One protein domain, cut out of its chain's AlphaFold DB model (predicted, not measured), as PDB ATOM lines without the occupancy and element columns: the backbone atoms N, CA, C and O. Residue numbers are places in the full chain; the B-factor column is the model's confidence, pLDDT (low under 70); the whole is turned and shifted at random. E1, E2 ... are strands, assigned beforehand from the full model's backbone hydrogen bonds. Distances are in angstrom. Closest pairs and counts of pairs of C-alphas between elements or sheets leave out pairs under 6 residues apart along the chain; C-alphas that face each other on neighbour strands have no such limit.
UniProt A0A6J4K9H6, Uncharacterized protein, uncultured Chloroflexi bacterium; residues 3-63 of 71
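What this domain is: This is residues 3 to 63 of the 71 residues of an uncharacterized protein of uncultured Chloroflexi bacterium (UniProt A0A6J4K9H6). A long hairpin, E1 and E2, makes the length, and a smaller hairpin, E3 and E4, packs through E4 near the end of E2; a long loop joins the two, its residues 39 to 40 pairing antiparallel with E1. The 61 printed residues hold four strands, E1 E2 E3 E4, in two antiparallel sheets, E1 - E2 and E3 - E4; the class is all strand, with 28 residues in named strands. It is only just compact, close to loose, with radius of gyration of the C-alphas 12.6 A, and only just elongated, 39 by 26 by 21 A.

How they stand to each other: Look first at E1, residues 9 to 18, and E2, residues 24 to 31, at 162 degrees: N 13 and O 29 are 2.8 A apart. In E3, residues 47 to 51, and E4, residues 58 to 62, at 145 degrees, N 50 and O 59 are 2.9 A apart. The closest C-alphas of E2 and E4, Phe 30 and Pro 58, are 6.3 A apart. E3 is apart from E1 and E2.

Where its parts are: Find C-alpha 9 at (-41.130, 45.751, 26.753); E1 runs 28.8 A from there, E2 21.7 A. E3 and E4 each span 13.4 A, E4 ending at (-48.658, 42.941, 6.584).

The domain as a whole: C-alphas 7 and 21 are farthest apart, 39.3 A. The printed part has no cut; the E2 to E3 link is long. No printed residue is under 70 in pLDDT.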
ATOM      1  N   VAL A   3     -42.618  41.519  24.580       93.00
ATOM      2  CA  VAL A   3     -41.227  41.607  25.036       93.00
ATOM      3  C   VAL A   3     -40.342  41.102  23.904       93.00
ATOM      4  O   VAL A   3     -40.587  40.020  23.376       93.00
ATOM      5  N   ASN A   4     -39.358  41.902  23.501       92.31
ATOM      6  CA  ASN A   4     -38.431  41.516  22.437       92.31
ATOM      7  C   ASN A   4     -37.389  40.494  22.930       92.31
ATOM      8  O   ASN A   4     -37.266  40.243  24.133       92.31
ATOM      9  N   SER A   5     -36.572  39.968  22.015       92.19
ATOM     10  CA  SER A   5     -35.494  39.015  22.338       92.19
ATOM     11  C   SER A   5     -34.476  39.520  23.377       92.19
ATOM     12  O   SER A   5     -33.759  38.735  23.992       92.19
ATOM     13  N   ARG A   6     -34.424  40.837  23.603       91.44
ATOM     14  CA  ARG A   6     -33.502  41.516  24.523       91.44
ATOM     15  C   ARG A   6     -34.146  41.865  25.871       91.44
ATOM     16  O   ARG A   6     -33.550  42.614  26.641       91.44
ATOM     17  N   GLY A   7     -35.361  41.383  26.148       94.00
ATOM     18  CA  GLY A   7     -36.073  41.637  27.407       94.00
ATOM     19  C   GLY A   7     -36.707  43.029  27.522       94.00
ATOM     20  O   GLY A   7     -37.123  43.433  28.606       94.00
ATOM     21  N   VAL A   8     -36.791  43.792  26.429       94.31
ATOM     22  CA  VAL A   8     -37.383  45.135  26.416       94.31
ATOM     23  C   VAL A   8     -38.870  45.048  26.088       94.31
ATOM     24  O   VAL A   8     -39.266  44.478  25.070       94.31
ATOM     25  N   ALA A   9     -39.689  45.668  26.938       94.88
ATOM     26  CA  ALA A   9     -41.130  45.751  26.753       94.88
ATOM     27  C   ALA A   9     -41.531  46.834  25.739       94.88
ATOM     28  O   ALA A   9     -41.067  47.979  25.793       94.88
ATOM     29  N   TYR A  10     -42.460  46.465  24.861       95.62
ATOM     30  CA  TYR A  10     -43.113  47.340  23.902       95.62
ATOM     31  C   TYR A  10     -44.636  47.169  23.950       95.62
ATOM     32  O   TYR A  10     -45.182  46.081  24.167       95.62
ATOM     33  N   TYR A  11     -45.324  48.270  23.693       95.75
ATOM     34  CA  TYR A  11     -46.767  48.375  23.583       95.75
ATOM     35  C   TYR A  11     -47.130  48.579  22.121       95.75
ATOM     36  O   TYR A  11     -46.559  49.440  21.446       95.75
ATOM     37  N   LEU A  12     -48.063  47.764  21.641       96.62
ATOM     38  CA  LEU A  12     -48.645  47.935  20.324       96.62
ATOM     39  C   LEU A  12     -49.625  49.099  20.389       96.62
ATOM     40  O   LEU A  12     -50.519  49.113  21.231       96.62
ATOM     41  N   HIS A  13     -49.463  50.056  19.488       96.62
ATOM     42  CA  HIS A  13     -50.410  51.135  19.290       96.62
ATOM     43  C   HIS A  13     -50.979  51.094  17.874       96.62
ATOM     44  O   HIS A  13     -50.253  50.813  16.916       96.62
ATOM     45  N   GLY A  14     -52.256  51.433  17.744       95.06
ATOM     46  CA  GLY A  14     -52.944  51.610  16.473       95.06
ATOM     47  C   GLY A  14     -53.535  53.006  16.350       95.06
ATOM     48  O   GLY A  14     -54.031  53.576  17.320       95.06
ATOM     49  N   LYS A  15     -53.492  53.570  15.143       94.44
ATOM     50  CA  LYS A  15     -54.294  54.747  14.792       94.44
ATOM     51  C   LYS A  15     -54.646  54.739  13.313       94.44
ATOM     52  O   LYS A  15     -53.899  54.203  12.499       94.44
ATOM     53  N   THR A  16     -55.737  55.400  12.961       94.81
ATOM     54  CA  THR A  16     -56.077  55.680  11.564       94.81
ATOM     55  C   THR A  16     -55.514  57.042  11.193       94.81
ATOM     56  O   THR A  16     -55.754  58.026  11.892       94.81
ATOM     57  N   VAL A  17     -54.742  57.105  10.112       94.75
ATOM     58  CA  VAL A  17     -54.252  58.365   9.542       94.75
ATOM     59  C   VAL A  17     -54.845  58.568   8.161       94.75
ATOM     60  O   VAL A  17     -55.051  57.610   7.421       94.75
ATOM     61  N   THR A  18     -55.095  59.818   7.797       96.06
ATOM     62  CA  THR A  18     -55.477  60.176   6.430       96.06
ATOM     63  C   THR A  18     -54.207  60.437   5.632       96.06
ATOM     64  O   THR A  18     -53.410  61.304   5.991       96.06
ATOM     65  N   LEU A  19     -53.986  59.655   4.578       93.44
ATOM     66  CA  LEU A  19     -52.869  59.854   3.658       93.44
ATOM     67  C   LEU A  19     -53.078  61.125   2.819       93.44
ATOM     68  O   LEU A  19     -54.192  61.630   2.703       93.44
ATOM     69  N   GLN A  20     -52.016  61.613   2.174       94.25
ATOM     70  CA  GLN A  20     -52.077  62.817   1.328       94.25
ATOM     71  C   GLN A  20     -53.114  62.718   0.194       94.25
ATOM     72  O   GLN A  20     -53.665  63.730  -0.221       94.25
ATOM     73  N   ASN A  21     -53.425  61.505  -0.275       94.31
ATOM     74  CA  ASN A  21     -54.460  61.245  -1.279       94.31
ATOM     75  C   ASN A  21     -55.894  61.173  -0.703       94.31
ATOM     76  O   ASN A  21     -56.805  60.730  -1.396       94.31
ATOM     77  N   GLY A  22     -56.094  61.533   0.568       94.94
ATOM     78  CA  GLY A  22     -57.390  61.501   1.250       94.94
ATOM     79  C   GLY A  22     -57.821  60.121   1.756       94.94
ATOM     80  O   GLY A  22     -58.844  60.015   2.431       94.94
ATOM     81  N   ARG A  23     -57.063  59.050   1.482       95.44
ATOM     82  CA  ARG A  23     -57.444  57.699   1.910       95.44
ATOM     83  C   ARG A  23     -57.123  57.486   3.397       95.44
ATOM     84  O   ARG A  23     -55.961  57.647   3.784       95.44
ATOM     85  N   PRO A  24     -58.092  57.056   4.225       95.81
ATOM     86  CA  PRO A  24     -57.800  56.608   5.578       95.81
ATOM     87  C   PRO A  24     -57.019  55.289   5.531       95.81
ATOM     88  O   PRO A  24     -57.383  54.352   4.817       95.81
ATOM     89  N   MET A  25     -55.936  55.217   6.298       93.19
ATOM     90  CA  MET A  25     -55.092  54.037   6.421       93.19
ATOM     91  C   MET A  25     -54.815  53.743   7.900       93.19
ATOM     92  O   MET A  25     -54.356  54.632   8.624       93.19
ATOM     93  N   PRO A  26     -55.055  52.505   8.364       92.25
ATOM     94  CA  PRO A  26     -54.622  52.096   9.687       92.25
ATOM     95  C   PRO A  26     -53.099  51.968   9.715       92.25
ATOM     96  O   PRO A  26     -52.490  51.387   8.811       92.25
ATOM     97  N   ILE A  27     -52.484  52.488  10.770       92.19
ATOM     98  CA  ILE A  27     -51.074  52.279  11.070       92.19
ATOM     99  C   ILE A  27     -50.929  51.630  12.440       92.19
ATOM    100  O   ILE A  27     -51.611  51.999  13.397       92.19
ATOM    101  N   TYR A  28     -49.998  50.685  12.518       94.81
ATOM    102  CA  TYR A  28     -49.678  49.942  13.726       94.81
ATOM    103  C   TYR A  28     -48.189  50.093  14.023       94.81
ATOM    104  O   TYR A  28     -47.356  49.926  13.129       94.81
ATOM    105  N   ALA A  29     -47.848  50.436  15.261       93.75
ATOM    106  CA  ALA A  29     -46.470  50.690  15.663       93.75
ATOM    107  C   ALA A  29     -46.216  50.253  17.106       93.75
ATOM    108  O   ALA A  29     -47.114  50.282  17.943       93.75
ATOM    109  N   PHE A  30     -44.968  49.893  17.397       95.31
ATOM    110  CA  PHE A  30     -44.529  49.528  18.738       95.31
ATOM    111  C   PHE A  30     -43.815  50.689  19.421       95.31
ATOM    112  O   PHE A  30     -42.837  51.222  18.896       95.31
ATOM    113  N   ASN A  31     -44.264  51.030  20.627       94.62
ATOM    114  CA  ASN A  31     -43.674  52.074  21.462       94.62
ATOM    115  C   ASN A  31     -43.299  51.531  22.842       94.62
ATOM    116  O   ASN A  31     -43.949  50.645  23.377       94.62
ATOM    117  N   ARG A  32     -42.267  52.105  23.467       93.88
ATOM    118  CA  ARG A  32     -41.832  51.709  24.824       93.88
ATOM    119  C   ARG A  32     -42.709  52.279  25.941       93.88
ATOM    120  O   ARG A  32     -42.663  51.801  27.067       93.88
ATOM    121  N   ARG A  33     -43.478  53.326  25.639       94.69
ATOM    122  CA  ARG A  33     -44.438  53.939  26.560       94.69
ATOM    123  C   ARG A  33     -45.838  53.522  26.155       94.69
ATOM    124  O   ARG A  33     -46.171  53.638  24.979       94.69
ATOM    125  N   LEU A  34     -46.627  53.098  27.134       94.44
ATOM    126  CA  LEU A  34     -48.047  52.853  26.956       94.44
ATOM    127  C   LEU A  34     -48.765  54.184  26.712       94.44
ATOM    128  O   LEU A  34     -48.597  55.131  27.481       94.44
ATOM    129  N   ASN A  35     -49.571  54.243  25.656       94.31
ATOM    130  CA  ASN A  35     -50.563  55.290  25.453       94.31
ATOM    131  C   ASN A  35     -51.957  54.649  25.479       94.31
ATOM    132  O   ASN A  35     -52.356  54.075  24.466       94.31
ATOM    133  N   PRO A  36     -52.710  54.762  26.586       93.06
ATOM    134  CA  PRO A  36     -54.020  54.127  26.723       93.06
ATOM    135  C   PRO A  36     -55.010  54.503  25.613       93.06
ATOM    136  O   PRO A  36     -55.836  53.685  25.235       93.06
ATOM    137  N   ALA A  37     -54.897  55.707  25.042       94.62
ATOM    138  CA  ALA A  37     -55.794  56.175  23.985       94.62
ATOM    139  C   ALA A  37     -55.558  55.503  22.619       94.62
ATOM    140  O   ALA A  37     -56.390  55.625  21.726       94.62
ATOM    141  N   ALA A  38     -54.413  54.845  22.430       93.62
ATOM    142  CA  ALA A  38     -54.037  54.222  21.161       93.62
ATOM    143  C   ALA A  38     -53.561  52.774  21.325       93.62
ATOM    144  O   ALA A  38     -53.171  52.153  20.339       93.62
ATOM    145  N   ALA A  39     -53.523  52.254  22.552       94.62
ATOM    146  CA  ALA A  39     -53.017  50.925  22.835       94.62
ATOM    147  C   ALA A  39     -53.961  49.844  22.323       94.62
ATOM    148  O   ALA A  39     -55.176  49.948  22.448       94.62
ATOM    149  N   LEU A  40     -53.360  48.808  21.749       93.75
ATOM    150  CA  LEU A  40     -54.044  47.608  21.301       93.75
ATOM    151  C   LEU A  40     -53.444  46.403  22.015       93.75
ATOM    152  O   LEU A  40     -52.222  46.307  22.188       93.75
ATOM    153  N   ASP A  41     -54.305  45.460  22.379       90.69
ATOM    154  CA  ASP A  41     -53.873  44.203  22.984       90.69
ATOM    155  C   ASP A  41     -53.339  43.227  21.935       90.69
ATOM    156  O   ASP A  41     -52.351  42.528  22.182       90.69
ATOM    157  N   THR A  42     -53.937  43.235  20.741       90.56
ATOM    158  CA  THR A  42     -53.618  42.322  19.639       90.56
ATOM    159  C   THR A  42     -53.527  43.049  18.298       90.56
ATOM    160  O   THR A  42     -54.082  44.134  18.104       90.56
ATOM    161  N   LEU A  43     -52.787  42.449  17.360       89.38
ATOM    162  CA  LEU A  43     -52.825  42.867  15.963       89.38
ATOM    163  C   LEU A  43     -54.108  42.349  15.295       89.38
ATOM    164  O   LEU A  43     -54.544  41.242  15.616       89.38
ATOM    165  N   PRO A  44     -54.688  43.102  14.344       88.38
ATOM    166  CA  PRO A  44     -55.744  42.582  13.487       88.38
ATOM    167  C   PRO A  44     -55.232  41.462  12.575       88.38
ATOM    168  O   PRO A  44     -54.031  41.333  12.328       88.38
ATOM    169  N   GLU A  45     -56.167  40.703  12.016       88.31
ATOM    170  CA  GLU A  45     -55.878  39.651  11.043       88.31
ATOM    171  C   GLU A  45     -55.132  40.191   9.806       88.31
ATOM    172  O   GLU A  45     -55.318  41.340   9.391       88.31
ATOM    173  N   GLY A  46     -54.250  39.371   9.227       88.56
ATOM    174  CA  GLY A  46     -53.383  39.780   8.114       88.56
ATOM    175  C   GLY A  46     -52.188  40.642   8.536       88.56
ATOM    176  O   GLY A  46     -51.496  41.215   7.692       88.56
ATOM    177  N   TYR A  47     -51.909  40.747   9.835       92.00
ATOM    178  CA  TYR A  47     -50.705  41.384  10.353       92.00
ATOM    179  C   TYR A  47     -49.978  40.461  11.321       92.00
ATOM    180  O   TYR A  47     -50.590  39.794  12.151       92.00
ATOM    181  N   ARG A  48     -48.646  40.497  11.269       92.94
ATOM    182  CA  ARG A  48     -47.784  39.806  12.230       92.94
ATOM    183  C   ARG A  48     -46.724  40.728  12.805       92.94
ATOM    184  O   ARG A  48     -46.355  41.738  12.200       92.94
ATOM    185  N   VAL A  49     -46.197  40.342  13.962       93.38
ATOM    186  CA  VAL A  49     -45.032  40.986  14.573       93.38
ATOM    187  C   VAL A  49     -43.764  40.318  14.057       93.38
ATOM    188  O   VAL A  49     -43.659  39.095  14.050       93.38
ATOM    189  N   ALA A  50     -42.792  41.124  13.651       93.50
ATOM    190  CA  ALA A  50     -41.425  40.696  13.391       93.50
ATOM    191  C   ALA A  50     -40.459  41.573  14.193       93.50
ATOM    192  O   ALA A  50     -40.807  42.677  14.610       93.50
ATOM    193  N   GLU A  51     -39.240  41.096  14.418       94.75
ATOM    194  CA  GLU A  51     -38.219  41.815  15.180       94.75
ATOM    195  C   GLU A  51     -37.017  42.128  14.286       94.75
ATOM    196  O   GLU A  51     -36.538  41.273  13.537       94.75
ATOM    197  N   LYS A  52     -36.526  43.373  14.319       93.25
ATOM    198  CA  LYS A  52     -35.323  43.748  13.566       93.25
ATOM    199  C   LYS A  52     -34.091  43.101  14.188       93.25
ATOM    200  O   LYS A  52     -33.759  43.394  15.333       93.25
ATOM    201  N   ALA A  53     -33.348  42.332  13.396       92.00
ATOM    202  CA  ALA A  53     -32.160  41.612  13.861       92.00
ATOM    203  C   ALA A  53     -31.062  42.519  14.455       92.00
ATOM    204  O   ALA A  53     -30.330  42.099  15.342       92.00
ATOM    205  N   ASN A  54     -30.938  43.767  13.991       92.62
ATOM    206  CA  ASN A  54     -29.843  44.653  14.397       92.62
ATOM    207  C   ASN A  54     -30.037  45.323  15.767       92.62
ATOM    208  O   ASN A  54     -29.060  45.622  16.446       92.62
ATOM    209  N   ASN A  55     -31.275  45.614  16.170       91.44
ATOM    210  CA  ASN A  55     -31.551  46.371  17.392       91.44
ATOM    211  C   ASN A  55     -32.652  45.766  18.268       91.44
ATOM    212  O   ASN A  55     -32.830  46.218  19.402       91.44
ATOM    213  N   GLY A  56     -33.340  44.739  17.779       92.31
ATOM    214  CA  GLY A  56     -34.445  44.089  18.462       92.31
ATOM    215  C   GLY A  56     -35.747  44.889  18.443       92.31
ATOM    216  O   GLY A  56     -36.588  44.698  19.315       92.31
ATOM    217  N   LEU A  57     -35.914  45.849  17.523       93.25
ATOM    218  CA  LEU A  57     -37.137  46.651  17.434       93.25
ATOM    219  C   LEU A  57     -38.281  45.805  16.849       93.25
ATOM    220  O   LEU A  57     -38.168  45.395  15.687       93.25
ATOM    221  N   PRO A  58     -39.390  45.599  17.585       95.50
ATOM    222  CA  PRO A  58     -40.577  44.970  17.028       95.50
ATOM    223  C   PRO A  58     -41.232  45.886  15.991       95.50
ATOM    224  O   PRO A  58     -41.351  47.097  16.189       95.50
ATOM    225  N   TYR A  59     -41.669  45.314  14.878       94.62
ATOM    226  CA  TYR A  59     -42.372  46.009  13.809       94.62
ATOM    227  C   TYR A  59     -43.488  45.139  13.243       94.62
ATOM    228  O   TYR A  59     -43.500  43.918  13.396       94.62
ATOM    229  N   VAL A  60     -44.450  45.793  12.603       94.12
ATOM    230  CA  VAL A  60     -45.617  45.131  12.028       94.12
ATOM    231  C   VAL A  60     -45.352  44.839  10.559       94.12
ATOM    232  O   VAL A  60     -44.947  45.722   9.800       94.12
ATOM    233  N   VAL A  61     -45.594  43.597  10.158       92.69
ATOM    234  CA  VAL A  61     -45.559  43.148   8.767       92.69
ATOM    235  C   VAL A  61     -46.982  42.835   8.353       92.69
ATOM    236  O   VAL A  61     -47.685  42.114   9.057       92.69
ATOM    237  N   ARG A  62     -47.407  43.368   7.205       90.00
ATOM    238  CA  ARG A  62     -48.658  42.941   6.584       90.00
ATOM    239  C   ARG A  62     -48.414  41.586   5.931       90.00
ATOM    240  O   ARG A  62     -47.642  41.507   4.975       90.00
ATOM    241  N   GLU A  63     -49.050  40.545   6.441       82.25
ATOM    242  CA  GLU A  63     -49.201  39.307   5.687       82.25
ATOM    243  C   GLU A  63     -50.309  39.535   4.661       82.25
ATOM    244  O   GLU A  63     -51.345  40.135   4.955       82.25
TER     245      GLU A  63